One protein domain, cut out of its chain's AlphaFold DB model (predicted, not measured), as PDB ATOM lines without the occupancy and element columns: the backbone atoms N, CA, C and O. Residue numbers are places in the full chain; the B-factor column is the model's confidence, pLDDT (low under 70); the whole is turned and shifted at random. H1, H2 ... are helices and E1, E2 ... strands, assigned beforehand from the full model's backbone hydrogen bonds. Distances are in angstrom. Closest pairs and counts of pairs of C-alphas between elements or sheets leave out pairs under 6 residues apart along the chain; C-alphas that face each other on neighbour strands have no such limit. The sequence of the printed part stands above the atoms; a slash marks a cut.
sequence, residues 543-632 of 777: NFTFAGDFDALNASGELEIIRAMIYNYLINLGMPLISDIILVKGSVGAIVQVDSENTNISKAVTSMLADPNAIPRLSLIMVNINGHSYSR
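AT A GLANCE: This is residues 543 to 632 of the 777 residues of the protein "Hypothetical protein" of Rotaria sp. Silwood1 (UniProt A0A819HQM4). One antiparallel sheet of five twisted strands has two helices, H2 and H3, over one face and leaves its other face bare. H2, the longest helix, covers E2 and E3 toward one edge, H3 covers E4 toward the other, and the short helix H1 sits near the end of E1, only grazing the sheet. The printed part has 90 residues with three named helices and five named strands, in the order E1, H1, H2, E2, E3, H3, E4, E5; the sheet's order is E2, E3, E1, E4, E5, and the class is mixed, helices and strands. The whole is compact, with a radius of gyration of the C-alphas of 12.3 A and spans of 39 by 26 by 22 A.

IN THESE COORDINATES: E1 is residues 543 to 547, 13.4 A long, with C-alpha 543 at (-0.941, -4.585, -17.476). H1 is residues 550 to 555, 8.6 A, and H2 is residues 559 to 572, 19.8 A, with C-alpha 559 at (3.008, 0.700, -32.722). E2, residues 582 to 584, spans 6.5 A, and E3, residues 588 to 592, spans 13.3 A. H3 is residues 601 to 610, 14.3 A. E4, residues 619 to 625, spans 17.8 A, and E5, residues 628 to 631, spans 10.2 A and ends with C-alpha 631 at (-7.821, -14.909, -18.071).

HOW THE PARTS SIT: E1 is an inner strand, antiparallel to E4, with N 545 and O 622 2.9 A apart, and to E3, with N 544 and O 590 2.9 A apart. E2 and E3 form a hairpin, N 584 and O 589 being 2.9 A apart; E4 and E5 form another, N 630 and O 623 being 2.8 A apart. H2 is on the sheet at a height of 9.9 A, over E2 and E3; its closest C-alphas to E2 are Arg 563 and Leu 583, 7.0 A. On the local plane it stands at 59 degrees to E2, slantwise to the strands, only just short of across. H3 is on the same face at a height of 9.5 A, over E4, and runs along the strands at 15 degrees to E4 on the local plane; the closest C-alphas are Val 605 and Val 623, 7.2 A. H2 and H3 are close but not clearly touching, the C-alphas of Leu 570 and Ala 604 being 7.3 A apart. Two split strand-helix-strand units, two same-way strands with another between them, have right-handed crossovers: E1, H1 H2, E2 and E3, H3, E4. In H1, H2 and H3 every O i to N i+4 pair is within hydrogen-bond range.

THE WHOLE: The C-alphas farthest apart, Ala 555 and Glu 597, are 38.8 A apart. The printed part has no cut and no long link. Mean pLDDT of the printed part is 84.3; it is under 70 at residue 587, residues 596 to 599 and residue 632.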
ATOM      1  N   ASN A 543      -1.340  -4.339 -16.095       86.12
ATOM      2  CA  ASN A 543      -0.941  -4.585 -17.476       86.12
ATOM      3  C   ASN A 543      -1.982  -5.403 -18.255       86.12
ATOM      4  O   ASN A 543      -2.808  -6.122 -17.690       86.12
ATOM      5  N   PHE A 544      -1.896  -5.324 -19.578       86.56
ATOM      6  CA  PHE A 544      -2.637  -6.166 -20.509       86.56
ATOM      7  C   PHE A 544      -1.639  -6.881 -21.410       86.56
ATOM      8  O   PHE A 544      -0.740  -6.248 -21.964       86.56
ATOM      9  N   THR A 545      -1.792  -8.193 -21.567       87.38
ATOM     10  CA  THR A 545      -0.935  -9.000 -22.442       87.38
ATOM     11  C   THR A 545      -1.740  -9.449 -23.653       87.38
ATOM     12  O   THR A 545      -2.707 -10.202 -23.511       87.38
ATOM     13  N   PHE A 546      -1.334  -9.015 -24.845       86.69
ATOM     14  CA  PHE A 546      -1.962  -9.382 -26.111       86.69
ATOM     15  C   PHE A 546      -1.067 -10.329 -26.927       86.69
ATOM     16  O   PHE A 546       0.131 -10.098 -27.091       86.69
ATOM     17  N   ALA A 547      -1.657 -11.372 -27.506       86.19
ATOM     18  CA  ALA A 547      -1.068 -12.096 -28.620       86.19
ATOM     19  C   ALA A 547      -0.992 -11.149 -29.825       86.19
ATOM     20  O   ALA A 547      -1.998 -10.572 -30.237       86.19
ATOM     21  N   GLY A 548       0.210 -10.993 -30.365       84.19
ATOM     22  CA  GLY A 548       0.530 -10.088 -31.460       84.19
ATOM     23  C   GLY A 548       2.042 -10.048 -31.653       84.19
ATOM     24  O   GLY A 548       2.791 -10.380 -30.734       84.19
ATOM     25  N   ASP A 549       2.483  -9.658 -32.843       85.25
ATOM     26  CA  ASP A 549       3.903  -9.533 -33.175       85.25
ATOM     27  C   ASP A 549       4.349  -8.073 -33.012       85.25
ATOM     28  O   ASP A 549       4.042  -7.213 -33.841       85.25
ATOM     29  N   PHE A 550       5.055  -7.796 -31.912       86.38
ATOM     30  CA  PHE A 550       5.593  -6.469 -31.613       86.38
ATOM     31  C   PHE A 550       6.612  -6.005 -32.664       86.38
ATOM     32  O   PHE A 550       6.615  -4.833 -33.033       86.38
ATOM     33  N   ASP A 551       7.466  -6.903 -33.162       85.25
ATOM     34  CA  ASP A 551       8.542  -6.535 -34.085       85.25
ATOM     35  C   ASP A 551       7.999  -6.278 -35.496       85.25
ATOM     36  O   ASP A 551       8.434  -5.328 -36.147       85.25
ATOM     37  N   ALA A 552       6.985  -7.026 -35.939       87.06
ATOM     38  CA  ALA A 552       6.275  -6.734 -37.184       87.06
ATOM     39  C   ALA A 552       5.478  -5.417 -37.118       87.06
ATOM     40  O   ALA A 552       5.437  -4.687 -38.105       87.06
ATOM     41  N   LEU A 553       4.865  -5.090 -35.970       86.25
ATOM     42  CA  LEU A 553       4.183  -3.803 -35.755       86.25
ATOM     43  C   LEU A 553       5.162  -2.621 -35.683       86.25
ATOM     44  O   LEU A 553       4.829  -1.520 -36.118       86.25
ATOM     45  N   ASN A 554       6.367  -2.844 -35.157       84.12
ATOM     46  CA  ASN A 554       7.453  -1.868 -35.181       84.12
ATOM     47  C   ASN A 554       7.947  -1.638 -36.620       84.12
ATOM     48  O   ASN A 554       8.035  -0.501 -37.076       84.12
ATOM     49  N   ALA A 555       8.190  -2.722 -37.365       81.31
ATOM     50  CA  ALA A 555       8.663  -2.674 -38.748       81.31
ATOM     51  C   ALA A 555       7.663  -2.027 -39.727       81.31
ATOM     52  O   ALA A 555       8.093  -1.440 -40.718       81.31
ATOM     53  N   SER A 556       6.352  -2.097 -39.460       84.31
ATOM     54  CA  SER A 556       5.324  -1.395 -40.247       84.31
ATOM     55  C   SER A 556       4.949  -0.003 -39.714       84.31
ATOM     56  O   SER A 556       4.090   0.655 -40.297       84.31
ATOM     57  N   GLY A 557       5.581   0.472 -38.632       83.00
ATOM     58  CA  GLY A 557       5.310   1.791 -38.040       83.00
ATOM     59  C   GLY A 557       3.962   1.908 -37.313       83.00
ATOM     60  O   GLY A 557       3.512   3.012 -37.015       83.00
ATOM     61  N   GLU A 558       3.299   0.788 -37.012       88.38
ATOM     62  CA  GLU A 558       1.940   0.751 -36.456       88.38
ATOM     63  C   GLU A 558       1.875   0.811 -34.922       88.38
ATOM     64  O   GLU A 558       0.778   0.948 -34.382       88.38
ATOM     65  N   LEU A 559       3.001   0.737 -34.198       89.06
ATOM     66  CA  LEU A 559       3.008   0.700 -32.722       89.06
ATOM     67  C   LEU A 559       2.201   1.835 -32.071       89.06
ATOM     68  O   LEU A 559       1.403   1.575 -31.175       89.06
ATOM     69  N   GLU A 560       2.353   3.077 -32.534       90.94
ATOM     70  CA  GLU A 560       1.641   4.234 -31.963       90.94
ATOM     71  C   GLU A 560       0.142   4.235 -32.330       90.94
ATOM     72  O   GLU A 560      -0.698   4.658 -31.536       90.94
ATOM     73  N   ILE A 561      -0.221   3.671 -33.489       92.50
ATOM     74  CA  ILE A 561      -1.619   3.465 -33.912       92.50
ATOM     75  C   ILE A 561      -2.279   2.387 -33.037       92.50
ATOM     76  O   ILE A 561      -3.401   2.567 -32.562       92.50
ATOM     77  N   ILE A 562      -1.568   1.287 -32.768       92.19
ATOM     78  CA  ILE A 562      -1.987   0.226 -31.842       92.19
ATOM     79  C   ILE A 562      -2.152   0.780 -30.422       92.19
ATOM     80  O   ILE A 562      -3.189   0.559 -29.799       92.19
ATOM     81  N   ARG A 563      -1.173   1.546 -29.930       92.12
ATOM     82  CA  ARG A 563      -1.189   2.205 -28.614       92.12
ATOM     83  C   ARG A 563      -2.413   3.110 -28.447       92.12
ATOM     84  O   ARG A 563      -3.141   2.970 -27.465       92.12
ATOM     85  N   ALA A 564      -2.699   3.957 -29.440       94.31
ATOM     86  CA  ALA A 564      -3.877   4.822 -29.443       94.31
ATOM     87  C   ALA A 564      -5.197   4.030 -29.476       94.31
ATOM     88  O   ALA A 564      -6.134   4.372 -28.751       94.31
ATOM     89  N   MET A 565      -5.272   2.938 -30.249       94.69
ATOM     90  CA  MET A 565      -6.439   2.047 -30.235       94.69
ATOM     91  C   MET A 565      -6.647   1.362 -28.878       94.69
ATOM     92  O   MET A 565      -7.789   1.284 -28.433       94.69
ATOM     93  N   ILE A 566      -5.581   0.906 -28.204       93.12
ATOM     94  CA  ILE A 566      -5.672   0.332 -26.850       93.12
ATOM     95  C   ILE A 566      -6.197   1.391 -25.873       93.12
ATOM     96  O   ILE A 566      -7.191   1.145 -25.193       93.12
ATOM     97  N   TYR A 567      -5.594   2.584 -25.839       93.12
ATOM     98  CA  TYR A 567      -5.998   3.654 -24.921       93.12
ATOM     99  C   TYR A 567      -7.473   4.047 -25.098       93.12
ATOM    100  O   TYR A 567      -8.250   4.074 -24.140       93.12
ATOM    101  N   ASN A 568      -7.892   4.284 -26.344       95.00
ATOM    102  CA  ASN A 568      -9.262   4.688 -26.648       95.00
ATOM    103  C   ASN A 568     -10.278   3.563 -26.406       95.00
ATOM    104  O   ASN A 568     -11.405   3.856 -26.009       95.00
ATOM    105  N   TYR A 569      -9.900   2.294 -26.597       94.00
ATOM    106  CA  TYR A 569     -10.737   1.142 -26.251       94.00
ATOM    107  C   TYR A 569     -10.996   1.058 -24.742       94.00
ATOM    108  O   TYR A 569     -12.149   0.944 -24.331       94.00
ATOM    109  N   LEU A 570      -9.953   1.183 -23.914       90.81
ATOM    110  CA  LEU A 570     -10.073   1.101 -22.454       90.81
ATOM    111  C   LEU A 570     -10.948   2.229 -21.881       90.81
ATOM    112  O   LEU A 570     -11.850   1.955 -21.086       90.81
ATOM    113  N   ILE A 571     -10.773   3.472 -22.345       89.38
ATOM    114  CA  ILE A 571     -11.664   4.583 -21.959       89.38
ATOM    115  C   ILE A 571     -13.095   4.370 -22.477       89.38
ATOM    116  O   ILE A 571     -14.050   4.688 -21.770       89.38
ATOM    117  N   ASN A 572     -13.283   3.792 -23.667       91.31
ATOM    118  CA  ASN A 572     -14.619   3.477 -24.185       91.31
ATOM    119  C   ASN A 572     -15.339   2.372 -23.378       91.31
ATOM    120  O   ASN A 572     -16.564   2.295 -23.411       91.31
ATOM    121  N   LEU A 573     -14.603   1.555 -22.617       90.25
ATOM    122  CA  LEU A 573     -15.150   0.627 -21.618       90.25
ATOM    123  C   LEU A 573     -15.351   1.261 -20.225       90.25
ATOM    124  O   LEU A 573     -15.764   0.572 -19.293       90.25
ATOM    125  N   GLY A 574     -15.067   2.558 -20.065       87.06
ATOM    126  CA  GLY A 574     -15.184   3.273 -18.793       87.06
ATOM    127  C   GLY A 574     -14.063   2.971 -17.793       87.06
ATOM    128  O   GLY A 574     -14.282   3.109 -16.589       87.06
ATOM    129  N   MET A 575     -12.887   2.534 -18.261       86.69
ATOM    130  CA  MET A 575     -11.724   2.310 -17.400       86.69
ATOM    131  C   MET A 575     -11.042   3.648 -17.038       86.69
ATOM    132  O   MET A 575     -10.715   4.415 -17.946       86.69
ATOM    133  N   PRO A 576     -10.798   3.941 -15.746       83.12
ATOM    134  CA  PRO A 576     -10.216   5.208 -15.304       83.12
ATOM    135  C   PRO A 576      -8.684   5.157 -15.367       83.12
ATOM    136  O   PRO A 576      -8.004   4.831 -14.392       83.12
ATOM    137  N   LEU A 577      -8.137   5.440 -16.546       85.62
ATOM    138  CA  LEU A 577      -6.692   5.505 -16.746       85.62
ATOM    139  C   LEU A 577      -6.134   6.794 -16.132       85.62
ATOM    140  O   LEU A 577      -6.574   7.885 -16.488       85.62
ATOM    141  N   ILE A 578      -5.155   6.655 -15.235       84.06
ATOM    142  CA  ILE A 578      -4.464   7.780 -14.572       84.06
ATOM    143  C   ILE A 578      -3.000   7.923 -15.017       84.06
ATOM    144  O   ILE A 578      -2.285   8.790 -14.520       84.06
ATOM    145  N   SER A 579      -2.557   7.091 -15.964       83.62
ATOM    146  CA  SER A 579      -1.260   7.197 -16.635       83.62
ATOM    147  C   SER A 579      -1.384   6.948 -18.135       83.62
ATOM    148  O   SER A 579      -2.387   6.434 -18.633       83.62
ATOM    149  N   ASP A 580      -0.312   7.275 -18.857       83.75
ATOM    150  CA  ASP A 580      -0.129   6.897 -20.257       83.75
ATOM    151  C   ASP A 580       0.005   5.359 -20.377       83.75
ATOM    152  O   ASP A 580       0.207   4.662 -19.377       83.75
ATOM    153  N   ILE A 581      -0.105   4.820 -21.592       85.50
ATOM    154  CA  ILE A 581       0.127   3.406 -21.896       85.50
ATOM    155  C   ILE A 581       1.496   3.238 -22.544       85.50
ATOM    156  O   ILE A 581       1.748   3.757 -23.635       85.50
ATOM    157  N   ILE A 582       2.350   2.433 -21.914       84.25
ATOM    158  CA  ILE A 582       3.653   2.036 -22.459       84.25
ATOM    159  C   ILE A 582       3.519   0.654 -23.101       84.25
ATOM    160  O   ILE A 582       3.084  -0.297 -22.447       84.25
ATOM    161  N   LEU A 583       3.917   0.533 -24.373       86.12
ATOM    162  CA  LEU A 583       4.023  -0.761 -25.047       86.12
ATOM    163  C   LEU A 583       5.387  -1.408 -24.777       86.12
ATOM    164  O   LEU A 583       6.425  -0.768 -24.940       86.12
ATOM    165  N   VAL A 584       5.388  -2.691 -24.411       83.19
ATOM    166  CA  VAL A 584       6.598  -3.480 -24.138       83.19
ATOM    167  C   VAL A 584       6.725  -4.690 -25.065       83.19
ATOM    168  O   VAL A 584       5.734  -5.284 -25.497       83.19
ATOM    169  N   LYS A 585       7.978  -5.041 -25.377       77.25
ATOM    170  CA  LYS A 585       8.343  -6.094 -26.330       77.25
ATOM    171  C   LYS A 585       8.125  -7.501 -25.760       77.25
ATOM    172  O   LYS A 585       8.541  -7.800 -24.643       77.25
ATOM    173  N   GLY A 586       7.554  -8.378 -26.584       71.88
ATOM    174  CA  GLY A 586       7.225  -9.770 -26.276       71.88
ATOM    175  C   GLY A 586       5.960 -10.162 -27.038       71.88
ATOM    176  O   GLY A 586       5.744  -9.684 -28.151       71.88
ATOM    177  N   SER A 587       5.070 -10.927 -26.398       65.88
ATOM    178  CA  SER A 587       3.632 -10.685 -26.598       65.88
ATOM    179  C   SER A 587       3.373  -9.198 -26.337       65.88
ATOM    180  O   SER A 587       3.924  -8.672 -25.370       65.88
ATOM    181  N   VAL A 588       2.602  -8.514 -27.187       73.62
ATOM    182  CA  VAL A 588       2.409  -7.056 -27.103       73.62
ATOM    183  C   VAL A 588       1.809  -6.711 -25.740       73.62
ATOM    184  O   VAL A 588       0.628  -6.951 -25.484       73.62
ATOM    185  N   GLY A 589       2.648  -6.203 -24.840       76.31
ATOM    186  CA  GLY A 589       2.263  -5.845 -23.484       76.31
ATOM    187  C   GLY A 589       1.948  -4.362 -23.409       76.31
ATOM    188  O   GLY A 589       2.713  -3.555 -23.925       76.31
ATOM    189  N   ALA A 590       0.851  -4.000 -22.756       78.75
ATOM    190  CA  ALA A 590       0.484  -2.622 -22.459       78.75
ATOM    191  C   ALA A 590       0.501  -2.424 -20.939       78.75
ATOM    192  O   ALA A 590      -0.289  -3.052 -20.235       78.75
ATOM    193  N   ILE A 591       1.406  -1.587 -20.432       76.56
ATOM    194  CA  ILE A 591       1.494  -1.223 -19.008       76.56
ATOM    195  C   ILE A 591       0.737   0.090 -18.799       76.56
ATOM    196  O   ILE A 591       0.894   1.012 -19.600       76.56
ATOM    197  N   VAL A 592      -0.074   0.171 -17.740       81.81
ATOM    198  CA  VAL A 592      -0.854   1.365 -17.374       81.81
ATOM    199  C   VAL A 592      -1.091   1.413 -15.863       81.81
ATOM    200  O   VAL A 592      -0.962   0.399 -15.177       81.81
ATOM    201  N   GLN A 593      -1.505   2.565 -15.345       80.44
ATOM    202  CA  GLN A 593      -2.060   2.722 -14.004       80.44
ATOM    203  C   GLN A 593      -3.553   3.067 -14.085       80.44
ATOM    204  O   GLN A 593      -3.992   3.837 -14.943       80.44
ATOM    205  N   VAL A 594      -4.334   2.473 -13.182       79.56
ATOM    206  CA  VAL A 594      -5.797   2.575 -13.129       79.56
ATOM    207  C   VAL A 594      -6.198   2.994 -11.719       79.56
ATOM    208  O   VAL A 594      -5.700   2.409 -10.755       79.56
ATOM    209  N   ASP A 595      -7.099   3.970 -11.592       77.38
ATOM    210  CA  ASP A 595      -7.663   4.375 -10.298       77.38
ATOM    211  C   ASP A 595      -8.392   3.196  -9.627       77.38
ATOM    212  O   ASP A 595      -9.409   2.703 -10.119       77.38
ATOM    213  N   SER A 596      -7.850   2.749  -8.492       67.25
ATOM    214  CA  SER A 596      -8.292   1.568  -7.753       67.25
ATOM    215  C   SER A 596      -9.654   1.700  -7.071       67.25
ATOM    216  O   SER A 596     -10.236   0.671  -6.728       67.25
ATOM    217  N   GLU A 597     -10.175   2.912  -6.858       64.31
ATOM    218  CA  GLU A 597     -11.438   3.108  -6.124       64.31
ATOM    219  C   GLU A 597     -12.687   2.953  -7.019       64.31
ATOM    220  O   GLU A 597     -13.829   2.967  -6.552       64.31
ATOM    221  N   ASN A 598     -12.495   2.756  -8.327       67.81
ATOM    222  CA  ASN A 598     -13.567   2.837  -9.309       67.81
ATOM    223  C   ASN A 598     -14.269   1.498  -9.607       67.81
ATOM    224  O   ASN A 598     -13.700   0.556 -10.167       67.81
ATOM    225  N   THR A 599     -15.580   1.449  -9.356       66.12
ATOM    226  CA  THR A 599     -16.414   0.249  -9.576       66.12
ATOM    227  C   THR A 599     -16.465  -0.262 -11.028       66.12
ATOM    228  O   THR A 599     -16.793  -1.433 -11.251       66.12
ATOM    229  N   ASN A 600     -16.137   0.565 -12.031       75.06
ATOM    230  CA  ASN A 600     -16.244   0.186 -13.444       75.06
ATOM    231  C   ASN A 600     -15.140  -0.767 -13.931       75.06
ATOM    232  O   ASN A 600     -15.351  -1.426 -14.951       75.06
ATOM    233  N   ILE A 601     -14.028  -0.925 -13.197       80.94
ATOM    234  CA  ILE A 601     -12.936  -1.858 -13.549       80.94
ATOM    235  C   ILE A 601     -13.485  -3.262 -13.850       80.94
ATOM    236  O   ILE A 601     -13.200  -3.832 -14.901       80.94
ATOM    237  N   SER A 602     -14.334  -3.792 -12.967       78.56
ATOM    238  CA  SER A 602     -14.939  -5.129 -13.099       78.56
ATOM    239  C   SER A 602     -15.717  -5.324 -14.413       78.56
ATOM    240  O   SER A 602     -15.610  -6.367 -15.064       78.56
ATOM    241  N   LYS A 603     -16.469  -4.301 -14.836       82.50
ATOM    242  CA  LYS A 603     -17.254  -4.286 -16.080       82.50
ATOM    243  C   LYS A 603     -16.352  -4.183 -17.307       82.50
ATOM    244  O   LYS A 603     -16.585  -4.892 -18.287       82.50
ATOM    245  N   ALA A 604     -15.315  -3.346 -17.242       86.94
ATOM    246  CA  ALA A 604     -14.331  -3.210 -18.308       86.94
ATOM    247  C   ALA A 604     -13.594  -4.540 -18.540       86.94
ATOM    248  O   ALA A 604     -13.660  -5.074 -19.641       86.94
ATOM    249  N   VAL A 605     -13.015  -5.146 -17.494       87.25
ATOM    250  CA  VAL A 605     -12.336  -6.459 -17.570       87.25
ATOM    251  C   VAL A 605     -13.254  -7.543 -18.142       87.25
ATOM    252  O   VAL A 605     -12.846  -8.296 -19.024       87.25
ATOM    253  N   THR A 606     -14.512  -7.597 -17.698       85.88
ATOM    254  CA  THR A 606     -15.492  -8.574 -18.203       85.88
ATOM    255  C   THR A 606     -15.780  -8.365 -19.696       85.88
ATOM    256  O   THR A 606     -15.833  -9.329 -20.455       85.88
ATOM    257  N   SER A 607     -15.901  -7.109 -20.139       88.69
ATOM    258  CA  SER A 607     -16.112  -6.752 -21.550       88.69
ATOM    259  C   SER A 607     -14.891  -7.082 -22.420       88.69
ATOM    260  O   SER A 607     -15.044  -7.578 -23.534       88.69
ATOM    261  N   MET A 608     -13.680  -6.877 -21.892       89.19
ATOM    262  CA  MET A 608     -12.416  -7.230 -22.551       89.19
ATOM    263  C   MET A 608     -12.253  -8.742 -22.751       89.19
ATOM    264  O   MET A 608     -11.774  -9.185 -23.791       89.19
ATOM    265  N   LEU A 609     -12.666  -9.549 -21.770       88.00
ATOM    266  CA  LEU A 609     -12.608 -11.013 -21.857       88.00
ATOM    267  C   LEU A 609     -13.716 -11.608 -22.746       88.00
ATOM    268  O   LEU A 609     -13.574 -12.743 -23.207       88.00
ATOM    269  N   ALA A 610     -14.796 -10.859 -22.997       89.06
ATOM    270  CA  ALA A 610     -15.889 -11.257 -23.883       89.06
ATOM    271  C   ALA A 610     -15.549 -11.077 -25.376       89.06
ATOM    272  O   ALA A 610     -15.846 -11.971 -26.168       89.06
ATOM    273  N   ASP A 611     -14.886  -9.975 -25.756       90.38
ATOM    274  CA  ASP A 611     -14.310  -9.778 -27.099       90.38
ATOM    275  C   ASP A 611     -12.783  -9.576 -27.028       90.38
ATOM    276  O   ASP A 611     -12.292  -8.446 -27.115       90.38
ATOM    277  N   PRO A 612     -11.994 -10.662 -26.908       88.69
ATOM    278  CA  PRO A 612     -10.538 -10.562 -26.869       88.69
ATOM    279  C   PRO A 612      -9.932 -10.067 -28.192       88.69
ATOM    280  O   PRO A 612      -8.770  -9.672 -28.201       88.69
ATOM    281  N   ASN A 613     -10.691 -10.066 -29.296       91.94
ATOM    282  CA  ASN A 613     -10.249  -9.638 -30.628       91.94
ATOM    283  C   ASN A 613     -10.769  -8.230 -30.986       91.94
ATOM    284  O   ASN A 613     -10.774  -7.832 -32.158       91.94
ATOM    285  N   ALA A 614     -11.213  -7.463 -29.982       91.81
ATOM    286  CA  ALA A 614     -11.770  -6.130 -30.163       91.81
ATOM    287  C   ALA A 614     -10.815  -5.195 -30.921       91.81
ATOM    288  O   ALA A 614     -11.262  -4.451 -31.796       91.81
ATOM    289  N   ILE A 615      -9.510  -5.258 -30.639       91.19
ATOM    290  CA  ILE A 615      -8.468  -4.436 -31.270       91.19
ATOM    291  C   ILE A 615      -7.852  -5.197 -32.461       91.19
ATOM    292  O   ILE A 615      -7.373  -6.315 -32.276       91.19
ATOM    293  N   PRO A 616      -7.817  -4.625 -33.683       90.50
ATOM    294  CA  PRO A 616      -7.219  -5.286 -34.843       90.50
ATOM    295  C   PRO A 616      -5.750  -5.673 -34.626       90.50
ATOM    296  O   PRO A 616      -5.002  -4.947 -33.976       90.50
ATOM    297  N   ARG A 617      -5.336  -6.802 -35.219       87.88
ATOM    298  CA  ARG A 617      -3.994  -7.420 -35.105       87.88
ATOM    299  C   ARG A 617      -3.583  -7.902 -33.703       87.88
ATOM    300  O   ARG A 617      -2.504  -8.477 -33.587       87.88
ATOM    301  N   LEU A 618      -4.422  -7.727 -32.681       90.00
ATOM    302  CA  LEU A 618      -4.184  -8.194 -31.315       90.00
ATOM    303  C   LEU A 618      -5.266  -9.186 -30.867       90.00
ATOM    304  O   LEU A 618      -6.413  -9.110 -31.304       90.00
ATOM    305  N   SER A 619      -4.908 -10.092 -29.956       89.75
ATOM    306  CA  SER A 619      -5.865 -10.936 -29.230       89.75
ATOM    307  C   SER A 619      -5.512 -10.972 -27.744       89.75
ATOM    308  O   SER A 619      -4.387 -11.306 -27.384       89.75
ATOM    309  N   LEU A 620      -6.428 -10.586 -26.861       89.94
ATOM    310  CA  LEU A 620      -6.164 -10.479 -25.426       89.94
ATOM    311  C   LEU A 620      -5.949 -11.860 -24.776       89.94
ATOM    312  O   LEU A 620      -6.843 -12.705 -24.789       89.94
ATOM    313  N   ILE A 621      -4.780 -12.061 -24.160       87.38
ATOM    314  CA  ILE A 621      -4.427 -13.283 -23.414       87.38
ATOM    315  C   ILE A 621      -4.784 -13.128 -21.932       87.38
ATOM    316  O   ILE A 621      -5.382 -14.021 -21.329       87.38
ATOM    317  N   MET A 622      -4.366 -12.011 -21.330       86.56
ATOM    318  CA  MET A 622      -4.419 -11.793 -19.885       86.56
ATOM    319  C   MET A 622      -4.616 -10.314 -19.564       86.56
ATOM    320  O   MET A 622      -4.018  -9.445 -20.201       86.56
ATOM    321  N   VAL A 623      -5.411 -10.053 -18.532       87.88
ATOM    322  CA  VAL A 623      -5.529  -8.751 -17.870       87.88
ATOM    323  C   VAL A 623      -4.983  -8.900 -16.456       87.88
ATOM    324  O   VAL A 623      -5.417  -9.800 -15.748       87.88
ATOM    325  N   ASN A 624      -4.070  -8.041 -16.024       86.62
ATOM    326  CA  ASN A 624      -3.660  -7.933 -14.626       86.62
ATOM    327  C   ASN A 624      -3.976  -6.517 -14.146       86.62
ATOM    328  O   ASN A 624      -3.509  -5.557 -14.754       86.62
ATOM    329  N   ILE A 625      -4.776  -6.374 -13.089       84.12
ATOM    330  CA  ILE A 625      -5.083  -5.072 -12.485       84.12
ATOM    331  C   ILE A 625      -4.845  -5.151 -10.983       84.12
ATOM    332  O   ILE A 625      -5.446  -5.967 -10.285       84.12
ATOM    333  N   ASN A 626      -3.950  -4.293 -10.499       76.06
ATOM    334  CA  ASN A 626      -3.535  -4.159  -9.104       76.06
ATOM    335  C   ASN A 626      -3.178  -5.505  -8.441       76.06
ATOM    336  O   ASN A 626      -3.520  -5.767  -7.290       76.06
ATOM    337  N   GLY A 627      -2.485  -6.371  -9.192       73.06
ATOM    338  CA  GLY A 627      -2.045  -7.703  -8.760       73.06
ATOM    339  C   GLY A 627      -3.047  -8.840  -8.997       73.06
ATOM    340  O   GLY A 627      -2.693 -10.003  -8.797       73.06
ATOM    341  N   HIS A 628      -4.271  -8.547  -9.447       80.00
ATOM    342  CA  HIS A 628      -5.270  -9.557  -9.790       80.00
ATOM    343  C   HIS A 628      -5.228  -9.898 -11.284       80.00
ATOM    344  O   HIS A 628      -5.606  -9.088 -12.131       80.00
ATOM    345  N   SER A 629      -4.809 -11.127 -11.600       82.88
ATOM    346  CA  SER A 629      -4.804 -11.666 -12.964       82.88
ATOM    347  C   SER A 629      -6.141 -12.307 -13.342       82.88
ATOM    348  O   SER A 629      -6.626 -13.211 -12.662       82.88
ATOM    349  N   TYR A 630      -6.678 -11.903 -14.489       82.81
ATOM    350  CA  TYR A 630      -7.873 -12.440 -15.126       82.81
ATOM    351  C   TYR A 630      -7.506 -13.022 -16.499       82.81
ATOM    352  O   TYR A 630      -6.790 -12.403 -17.291       82.81
ATOM    353  N   SER A 631      -8.015 -14.215 -16.796       77.38
ATOM    354  CA  SER A 631      -7.821 -14.909 -18.071       77.38
ATOM    355  C   SER A 631      -9.055 -15.744 -18.421       77.38
ATOM    356  O   SER A 631      -9.894 -16.039 -17.567       77.38
ATOM    357  N   ARG A 632      -9.198 -16.104 -19.699       62.50
ATOM    358  CA  ARG A 632     -10.340 -16.887 -20.183       62.50
ATOM    359  C   ARG A 632     -10.178 -18.370 -19.834       62.50
ATOM    360  O   ARG A 632      -9.197 -18.995 -20.226       62.50
TER     361      ARG A 632